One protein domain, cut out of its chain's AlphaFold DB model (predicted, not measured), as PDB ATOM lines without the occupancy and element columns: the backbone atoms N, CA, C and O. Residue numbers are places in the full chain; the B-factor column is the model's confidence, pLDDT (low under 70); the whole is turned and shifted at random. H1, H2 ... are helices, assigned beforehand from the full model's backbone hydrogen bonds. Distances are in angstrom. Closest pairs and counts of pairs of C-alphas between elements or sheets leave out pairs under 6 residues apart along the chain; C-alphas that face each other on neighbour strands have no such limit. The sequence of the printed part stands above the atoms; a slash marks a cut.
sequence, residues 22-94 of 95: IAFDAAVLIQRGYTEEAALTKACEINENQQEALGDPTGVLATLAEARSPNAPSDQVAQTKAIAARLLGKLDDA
ATOM      1  N   ILE A  22     500.289 424.983 411.701       90.75
ATOM      2  CA  ILE A  22     499.618 426.063 412.439       90.75
ATOM      3  C   ILE A  22     500.647 427.075 412.957       90.75
ATOM      4  O   ILE A  22     500.489 428.283 412.770       90.75
ATOM      5  N   ALA A  23     501.741 426.605 413.562       91.12
ATOM      6  CA  ALA A  23     502.793 427.473 414.082       91.12
ATOM      7  C   ALA A  23     503.487 428.278 412.973       91.12
ATOM      8  O   ALA A  23     503.832 429.446 413.179       91.12
ATOM      9  N   PHE A  24     503.689 427.679 411.797       91.62
ATOM     10  CA  PHE A  24     504.277 428.368 410.652       91.62
ATOM     11  C   PHE A  24     503.345 429.455 410.105       91.62
ATOM     12  O   PHE A  24     503.774 430.600 409.934       91.62
ATOM     13  N   ASP A  25     502.068 429.140 409.906       91.62
ATOM     14  CA  ASP A  25     501.077 430.092 409.400       91.62
ATOM     15  C   ASP A  25     500.854 431.247 410.385       91.62
ATOM     16  O   ASP A  25     500.858 432.421 409.994       91.62
ATOM     17  N   ALA A  26     500.786 430.944 411.684       91.31
ATOM     18  CA  ALA A  26     500.725 431.948 412.739       91.31
ATOM     19  C   ALA A  26     501.979 432.840 412.748       91.31
ATOM     20  O   ALA A  26     501.871 434.061 412.862       91.31
ATOM     21  N   ALA A  27     503.175 432.274 412.560       91.62
ATOM     22  CA  ALA A  27     504.408 433.055 412.486       91.62
ATOM     23  C   ALA A  27     504.412 434.043 411.310       91.62
ATOM     24  O   ALA A  27     504.848 435.189 411.467       91.62
ATOM     25  N   VAL A  28     503.891 433.638 410.148       92.69
ATOM     26  CA  VAL A  28     503.732 434.534 408.994       92.69
ATOM     27  C   VAL A  28     502.726 435.648 409.299       92.69
ATOM     28  O   VAL A  28     502.964 436.804 408.945       92.69
ATOM     29  N   LEU A  29     501.615 435.343 409.973       91.31
ATOM     30  CA  LEU A  29     500.609 436.341 410.355       91.31
ATOM     31  C   LEU A  29     501.150 437.348 411.379       91.31
ATOM     32  O   LEU A  29     500.926 438.549 411.227       91.31
ATOM     33  N   ILE A  30     501.938 436.902 412.361       91.62
ATOM     34  CA  ILE A  30     502.611 437.794 413.321       91.62
ATOM     35  C   ILE A  30     503.541 438.767 412.594       91.62
ATOM     36  O   ILE A  30     503.519 439.966 412.863       91.62
ATOM     37  N   GLN A  31     504.321 438.287 411.620       88.56
ATOM     38  CA  GLN A  31     505.178 439.158 410.805       88.56
ATOM     39  C   GLN A  31     504.389 440.190 409.991       88.56
ATOM     40  O   GLN A  31     504.904 441.265 409.688       88.56
ATOM     41  N   ARG A  32     503.128 439.895 409.665       88.00
ATOM     42  CA  ARG A  32     502.202 440.820 409.000       88.00
ATOM     43  C   ARG A  32     501.504 441.784 409.967       88.00
ATOM     44  O   ARG A  32     500.667 442.567 409.528       88.00
ATOM     45  N   GLY A  33     501.854 441.757 411.255       88.75
ATOM     46  CA  GLY A  33     501.360 442.686 412.273       88.75
ATOM     47  C   GLY A  33     500.177 442.178 413.096       88.75
ATOM     48  O   GLY A  33     499.605 442.954 413.859       88.75
ATOM     49  N   TYR A  34     499.803 440.903 412.969       91.94
ATOM     50  CA  TYR A  34     498.788 440.308 413.840       91.94
ATOM     51  C   TYR A  34     499.347 440.096 415.249       91.94
ATOM     52  O   TYR A  34     500.539 439.839 415.437       91.94
ATOM     53  N   THR A  35     498.472 440.178 416.252       93.31
ATOM     54  CA  THR A  35     498.816 439.727 417.601       93.31
ATOM     55  C   THR A  35     499.007 438.214 417.605       93.31
ATOM     56  O   THR A  35     498.467 437.509 416.755       93.31
ATOM     57  N   GLU A  36     499.772 437.709 418.570       90.81
ATOM     58  CA  GLU A  36     500.049 436.273 418.686       90.81
ATOM     59  C   GLU A  36     498.763 435.438 418.798       90.81
ATOM     60  O   GLU A  36     498.609 434.453 418.086       90.81
ATOM     61  N   GLU A  37     497.814 435.882 419.626       90.88
ATOM     62  CA  GLU A  37     496.516 435.223 419.813       90.88
ATOM     63  C   GLU A  37     495.695 435.205 418.516       90.88
ATOM     64  O   GLU A  37     495.284 434.142 418.063       90.88
ATOM     65  N   ALA A  38     495.538 436.357 417.854       90.56
ATOM     66  CA  ALA A  38     494.783 436.437 416.604       90.56
ATOM     67  C   ALA A  38     495.442 435.630 415.475       90.56
ATOM     68  O   ALA A  38     494.748 435.050 414.641       90.56
ATOM     69  N   ALA A  39     496.776 435.589 415.439       91.50
ATOM     70  CA  ALA A  39     497.528 434.804 414.471       91.50
ATOM     71  C   ALA A  39     497.330 433.298 414.674       91.50
ATOM     72  O   ALA A  39     497.127 432.587 413.694       91.50
ATOM     73  N   LEU A  40     497.350 432.825 415.924       89.50
ATOM     74  CA  LEU A  40     497.080 431.426 416.252       89.50
ATOM     75  C   LEU A  40     495.638 431.042 415.915       89.50
ATOM     76  O   LEU A  40     495.440 430.058 415.214       89.50
ATOM     77  N   THR A  41     494.645 431.846 416.311       91.31
ATOM     78  CA  THR A  41     493.236 431.593 415.960       91.31
ATOM     79  C   THR A  41     493.054 431.475 414.451       91.31
ATOM     80  O   THR A  41     492.476 430.508 413.966       91.31
ATOM     81  N   LYS A  42     493.608 432.424 413.690       90.38
ATOM     82  CA  LYS A  42     493.501 432.426 412.230       90.38
ATOM     83  C   LYS A  42     494.225 431.239 411.587       90.38
ATOM     84  O   LYS A  42     493.738 430.699 410.602       90.38
ATOM     85  N   ALA A  43     495.379 430.838 412.116       89.44
ATOM     86  CA  ALA A  43     496.113 429.677 411.619       89.44
ATOM     87  C   ALA A  43     495.370 428.361 411.897       89.44
ATOM     88  O   ALA A  43     495.349 427.489 411.030       89.44
ATOM     89  N   CYS A  44     494.707 428.240 413.052       89.50
ATOM     90  CA  CYS A  44     493.818 427.115 413.340       89.50
ATOM     91  C   CYS A  44     492.639 427.069 412.357       89.50
ATOM     92  O   CYS A  44     492.417 426.026 411.754       89.50
ATOM     93  N   GLU A  45     491.960 428.198 412.113       90.38
ATOM     94  CA  GLU A  45     490.872 428.280 411.118       90.38
ATOM     95  C   GLU A  45     491.341 427.838 409.718       90.38
ATOM     96  O   GLU A  45     490.637 427.117 409.014       90.38
ATOM     97  N   ILE A  46     492.543 428.251 409.296       90.19
ATOM     98  CA  ILE A  46     493.122 427.834 408.008       90.19
ATOM     99  C   ILE A  46     493.353 426.321 407.984       90.19
ATOM    100  O   ILE A  46     493.018 425.679 406.989       90.19
ATOM    101  N   ASN A  47     493.901 425.747 409.058       89.06
ATOM    102  CA  ASN A  47     494.134 424.306 409.144       89.06
ATOM    103  C   ASN A  47     492.814 423.516 409.117       89.06
ATOM    104  O   ASN A  47     492.715 422.540 408.377       89.06
ATOM    105  N   GLU A  48     491.787 423.966 409.839       88.62
ATOM    106  CA  GLU A  48     490.441 423.375 409.810       88.62
ATOM    107  C   GLU A  48     489.863 423.389 408.388       88.62
ATOM    108  O   GLU A  48     489.478 422.341 407.866       88.62
ATOM    109  N   ASN A  49     489.915 424.534 407.702       87.12
ATOM    110  CA  ASN A  49     489.450 424.660 406.318       87.12
ATOM    111  C   ASN A  49     490.244 423.773 405.344       87.12
ATOM    112  O   ASN A  49     489.689 423.244 404.379       87.12
ATOM    113  N   GLN A  50     491.547 423.592 405.575       86.06
ATOM    114  CA  GLN A  50     492.375 422.675 404.791       86.06
ATOM    115  C   GLN A  50     491.976 421.218 405.020       86.06
ATOM    116  O   GLN A  50     491.901 420.453 404.058       86.06
ATOM    117  N   GLN A  51     491.682 420.830 406.261       86.19
ATOM    118  CA  GLN A  51     491.207 419.484 406.571       86.19
ATOM    119  C   GLN A  51     489.821 419.214 405.980       86.19
ATOM    120  O   GLN A  51     489.610 418.149 405.398       86.19
ATOM    121  N   GLU A  52     488.902 420.179 406.038       84.38
ATOM    122  CA  GLU A  52     487.606 420.070 405.359       84.38
ATOM    123  C   GLU A  52     487.777 419.933 403.842       84.38
ATOM    124  O   GLU A  52     487.130 419.096 403.207       84.38
ATOM    125  N   ALA A  53     488.713 420.685 403.258       84.31
ATOM    126  CA  ALA A  53     489.019 420.609 401.837       84.31
ATOM    127  C   ALA A  53     489.599 419.253 401.399       84.31
ATOM    128  O   ALA A  53     489.352 418.837 400.267       84.31
ATOM    129  N   LEU A  54     490.316 418.530 402.270       83.44
ATOM    130  CA  LEU A  54     490.758 417.154 401.986       83.44
ATOM    131  C   LEU A  54     489.575 416.186 401.819       83.44
ATOM    132  O   LEU A  54     489.695 415.185 401.112       83.44
ATOM    133  N   GLY A  55     488.445 416.479 402.467       81.25
ATOM    134  CA  GLY A  55     487.204 415.717 402.361       81.25
ATOM    135  C   GLY A  55     486.291 416.147 401.210       81.25
ATOM    136  O   GLY A  55     485.291 415.473 400.967       81.25
ATOM    137  N   ASP A  56     486.609 417.233 400.495       83.69
ATOM    138  CA  ASP A  56     485.797 417.753 399.394       83.69
ATOM    139  C   ASP A  56     486.108 417.022 398.073       83.69
ATOM    140  O   ASP A  56     487.138 417.285 397.441       83.69
ATOM    141  N   PRO A  57     485.208 416.151 397.572       76.19
ATOM    142  CA  PRO A  57     485.435 415.407 396.334       76.19
ATOM    143  C   PRO A  57     485.478 416.307 395.091       76.19
ATOM    144  O   PRO A  57     485.916 415.867 394.029       76.19
ATOM    145  N   THR A  58     485.003 417.551 395.199       83.94
ATOM    146  CA  THR A  58     485.022 418.529 394.107       83.94
ATOM    147  C   THR A  58     486.296 419.375 394.092       83.94
ATOM    148  O   THR A  58     486.596 419.999 393.074       83.94
ATOM    149  N   GLY A  59     487.057 419.383 395.194       76.88
ATOM    150  CA  GLY A  59     488.270 420.182 395.373       76.88
ATOM    151  C   GLY A  59     488.042 421.696 395.381       76.88
ATOM    152  O   GLY A  59     489.007 422.457 395.327       76.88
ATOM    153  N   VAL A  60     486.790 422.157 395.435       81.12
ATOM    154  CA  VAL A  60     486.426 423.577 395.416       81.12
ATOM    155  C   VAL A  60     486.881 424.255 396.704       81.12
ATOM    156  O   VAL A  60     487.454 425.344 396.642       81.12
ATOM    157  N   LEU A  61     486.707 423.596 397.852       79.56
ATOM    158  CA  LEU A  61     487.092 424.135 399.156       79.56
ATOM    159  C   LEU A  61     488.598 424.424 399.246       79.56
ATOM    160  O   LEU A  61     488.990 425.472 399.753       79.56
ATOM    161  N   ALA A  62     489.443 423.588 398.634       75.94
ATOM    162  CA  ALA A  62     490.896 423.802 398.595       75.94
ATOM    163  C   ALA A  62     491.302 425.074 397.828       75.94
ATOM    164  O   ALA A  62     492.404 425.598 397.998       75.94
ATOM    165  N   THR A  63     490.427 425.582 396.953       80.31
ATOM    166  CA  THR A  63     490.707 426.792 396.170       80.31
ATOM    167  C   THR A  63     490.353 428.083 396.905       80.31
ATOM    168  O   THR A  63     490.848 429.148 396.503       80.31
ATOM    169  N   LEU A  64     489.544 427.993 397.970       83.12
ATOM    170  CA  LEU A  64     489.066 429.132 398.750       83.12
ATOM    171  C   LEU A  64     490.220 429.863 399.432       83.12
ATOM    172  O   LEU A  64     491.206 429.264 399.851       83.12
ATOM    173  N   ALA A  65     490.091 431.184 399.561       80.88
ATOM    174  CA  ALA A  65     491.107 432.010 400.213       80.88
ATOM    175  C   ALA A  65     491.300 431.649 401.697       80.88
ATOM    176  O   ALA A  65     492.392 431.818 402.225       80.88
ATOM    177  N   GLU A  66     490.255 431.131 402.341       77.69
ATOM    178  CA  GLU A  66     490.222 430.777 403.763       77.69
ATOM    179  C   GLU A  66     490.967 429.470 404.076       77.69
ATOM    180  O   GLU A  66     491.403 429.280 405.205       77.69
ATOM    181  N   ALA A  67     491.176 428.610 403.071       78.31
ATOM    182  CA  ALA A  67     491.996 427.400 403.168       78.31
ATOM    183  C   ALA A  67     493.454 427.633 402.722       78.31
ATOM    184  O   ALA A  67     494.280 426.719 402.738       78.31
ATOM    185  N   ARG A  68     493.807 428.849 402.279       82.12
ATOM    186  CA  ARG A  68     495.163 429.153 401.803       82.12
ATOM    187  C   ARG A  68     496.054 429.608 402.945       82.12
ATOM    188  O   ARG A  68     495.830 430.670 403.527       82.12
ATOM    189  N   SER A  69     497.139 428.871 403.155       83.62
ATOM    190  CA  SER A  69     498.215 429.305 404.037       83.62
ATOM    191  C   SER A  69     498.811 430.643 403.578       83.62
ATOM    192  O   SER A  69     498.974 430.897 402.375       83.62
ATOM    193  N   PRO A  70     499.135 431.541 404.518       82.69
ATOM    194  CA  PRO A  70     499.758 432.811 404.212       82.69
ATOM    195  C   PRO A  70     501.187 432.607 403.684       82.69
ATOM    196  O   PRO A  70     502.028 431.966 404.303       82.69
ATOM    197  N   ASN A  71     501.504 433.237 402.552       83.81
ATOM    198  CA  ASN A  71     502.871 433.225 402.019       83.81
ATOM    199  C   ASN A  71     503.855 433.945 402.955       83.81
ATOM    200  O   ASN A  71     503.671 435.130 403.263       83.81
ATOM    201  N   ALA A  72     504.929 433.263 403.348       77.25
ATOM    202  CA  ALA A  72     506.022 433.889 404.081       77.25
ATOM    203  C   ALA A  72     506.738 434.944 403.205       77.25
ATOM    204  O   ALA A  72     506.939 434.704 402.009       77.25
ATOM    205  N   PRO A  73     507.156 436.095 403.763       76.75
ATOM    206  CA  PRO A  73     508.026 437.024 403.049       76.75
ATOM    207  C   PRO A  73     509.360 436.332 402.733       76.75
ATOM    208  O   PRO A  73     509.998 435.790 403.638       76.75
ATOM    209  N   SER A  74     509.806 436.370 401.470       75.69
ATOM    210  CA  SER A  74     511.037 435.693 401.011       75.69
ATOM    211  C   SER A  74     512.273 436.073 401.826       75.69
ATOM    212  O   SER A  74     513.143 435.240 402.073       75.69
ATOM    213  N   ASP A  75     512.310 437.315 402.299       81.88
ATOM    214  CA  ASP A  75     513.484 437.901 402.944       81.88
ATOM    215  C   ASP A  75     513.481 437.676 404.467       81.88
ATOM    216  O   ASP A  75     514.457 437.981 405.148       81.88
ATOM    217  N   GLN A  76     512.391 437.124 405.019       80.69
ATOM    218  CA  GLN A  76     512.189 436.943 406.463       80.69
ATOM    219  C   GLN A  76     511.994 435.483 406.882       80.69
ATOM    220  O   GLN A  76     511.703 435.218 408.048       80.69
ATOM    221  N   VAL A  77     512.222 434.524 405.977       83.31
ATOM    222  CA  VAL A  77     512.010 433.085 406.221       83.31
ATOM    223  C   VAL A  77     512.713 432.588 407.490       83.31
ATOM    224  O   VAL A  77     512.144 431.801 408.245       83.31
ATOM    225  N   ALA A  78     513.937 433.050 407.766       85.38
ATOM    226  CA  ALA A  78     514.665 432.666 408.979       85.38
ATOM    227  C   ALA A  78     513.961 433.152 410.259       85.38
ATOM    228  O   ALA A  78     513.859 432.409 411.235       85.38
ATOM    229  N   GLN A  79     513.425 434.372 410.240       85.88
ATOM    230  CA  GLN A  79     512.666 434.933 411.353       85.88
ATOM    231  C   GLN A  79     511.303 434.245 411.498       85.88
ATOM    232  O   GLN A  79     510.882 433.980 412.622       85.88
ATOM    233  N   THR A  80     510.654 433.879 410.387       88.12
ATOM    234  CA  THR A  80     509.393 433.121 410.395       88.12
ATOM    235  C   THR A  80     509.603 431.781 411.091       88.12
ATOM    236  O   THR A  80     508.860 431.439 412.003       88.12
ATOM    237  N   LYS A  81     510.678 431.060 410.741       87.88
ATOM    238  CA  LYS A  81     511.037 429.784 411.378       87.88
ATOM    239  C   LYS A  81     511.335 429.930 412.871       87.88
ATOM    240  O   LYS A  81     510.916 429.084 413.651       87.88
ATOM    241  N   ALA A  82     512.028 430.994 413.276       89.56
ATOM    242  CA  ALA A  82     512.323 431.244 414.687       89.56
ATOM    243  C   ALA A  82     511.050 431.522 415.509       89.56
ATOM    244  O   ALA A  82     510.903 431.003 416.615       89.56
ATOM    245  N   ILE A  83     510.115 432.307 414.963       88.19
ATOM    246  CA  ILE A  83     508.818 432.562 415.603       88.19
ATOM    247  C   ILE A  83     507.994 431.272 415.650       88.19
ATOM    248  O   ILE A  83     507.467 430.950 416.710       88.19
ATOM    249  N   ALA A  84     507.940 430.512 414.553       88.94
ATOM    250  CA  ALA A  84     507.216 429.244 414.482       88.94
ATOM    251  C   ALA A  84     507.733 428.238 415.521       88.94
ATOM    252  O   ALA A  84     506.938 427.681 416.262       88.94
ATOM    253  N   ALA A  85     509.054 428.077 415.667       89.75
ATOM    254  CA  ALA A  85     509.638 427.197 416.683       89.75
ATOM    255  C   ALA A  85     509.256 427.607 418.118       89.75
ATOM    256  O   ALA A  85     508.976 426.758 418.959       89.75
ATOM    257  N   ARG A  86     509.199 428.919 418.395       89.88
ATOM    258  CA  ARG A  86     508.745 429.446 419.692       89.88
ATOM    259  C   ARG A  86     507.257 429.174 419.935       89.88
ATOM    260  O   ARG A  86     506.874 428.937 421.074       89.88
ATOM    261  N   LEU A  87     506.426 429.264 418.897       87.31
ATOM    262  CA  LEU A  87     504.994 428.962 418.983       87.31
ATOM    263  C   LEU A  87     504.741 427.462 419.139       87.31
ATOM    264  O   LEU A  87     503.873 427.093 419.918       87.31
ATOM    265  N   LEU A  88     505.531 426.621 418.468       85.81
ATOM    266  CA  LEU A  88     505.441 425.168 418.578       85.81
ATOM    267  C   LEU A  88     505.636 424.713 420.024       85.81
ATOM    268  O   LEU A  88     504.787 424.018 420.557       85.81
ATOM    269  N   GLY A  89     506.670 425.230 420.701       79.75
ATOM    270  CA  GLY A  89     506.889 424.926 422.118       79.75
ATOM    271  C   GLY A  89     505.702 425.302 423.016       79.75
ATOM    272  O   GLY A  89     505.451 424.624 423.996       79.75
ATOM    273  N   LYS A  90     504.918 426.331 422.662       75.56
ATOM    274  CA  LYS A  90     503.687 426.676 423.398       75.56
ATOM    275  C   LYS A  90     502.509 425.756 423.089       75.56
ATOM    276  O   LYS A  90     501.642 425.614 423.940       75.56
ATOM    277  N   LEU A  91     502.439 425.223 421.870       72.50
ATOM    278  CA  LEU A  91     501.409 424.266 421.465       72.50
ATOM    279  C   LEU A  91     501.672 422.893 422.090       72.50
ATOM    280  O   LEU A  91     500.725 422.247 422.519       72.50
ATOM    281  N   ASP A  92     502.944 422.506 422.206       68.19
ATOM    282  CA  ASP A  92     503.365 421.250 422.831       68.19
ATOM    283  C   ASP A  92     503.264 421.301 424.372       68.19
ATOM    284  O   ASP A  92     502.938 420.299 424.996       68.19
ATOM    285  N   ASP A  93     503.480 422.470 424.997       60.97
ATOM    286  CA  ASP A  93     503.334 422.672 426.454       60.97
ATOM    287  C   ASP A  93     501.863 422.830 426.918       60.97
ATOM    288  O   ASP A  93     501.599 422.917 428.121       60.97
ATOM    289  N   ALA A  94     500.905 422.948 425.989       56.25
ATOM    290  CA  ALA A  94     499.480 423.117 426.292       56.25
ATOM    291  C   ALA A  94     498.700 421.786 426.405       56.25
ATOM    292  O   ALA A  94     497.513 421.827 426.748       56.25
TER     293      ALA A  94
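Overview. This is residues 22 to 94 of the 95 residues of an uncharacterized protein of Paraburkholderia bryophila (UniProt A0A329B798). What is the shape? The short first helix, H1, sits in the middle with the longer H2 packed on one side of it and H3 on another. Beyond H2 a long loop sticks out at residues 55 to 60, then folds back towards H3. How is it made up? The 73 printed residues include three named helices, H1, H2, H3 in order, and no named strand; the class is all helix. It is compact, radius of gyration of the C-alphas 12.9 A, spanning 36 by 31 by 17 A.

Along the chain. Where is H1? It holds residues 22 to 31, 14.3 A long, from C-alpha 22 at (499.618, 426.063, 412.439). What follows? H2 is residues 36 to 54, 27.0 A, and H3 residues 77 to 92, 22.2 A, ending at (503.365, 421.250, 422.831).

Arrangement. What does H1 touch? It touches H2, closest C-alphas Ala 26 and Ala 39, 4.6 A, at a steep tilt of 46 degrees, opposite ways. It touches H3, closest C-alphas Ala 23 and Ala 84, 4.8 A, at a steep tilt of 50 degrees, opposite ways. H2 and H3 are apart. Are the backbones bonded? Every O i to N i+4 pair is within hydrogen-bond range in H1 and H2, and 11 of 12 in H3.

Size, cuts and confidence. How large is it? The farthest C-alphas, Thr 58 and Asp 93, are 37.4 A apart. Which links are long? H2 to H3 is long, 22 residues; H1 to H2 is tight. Is anything cut or uncertain? The printed part has no cut; residues 92 to 94, of which 92 belongs to H3, are under pLDDT 70.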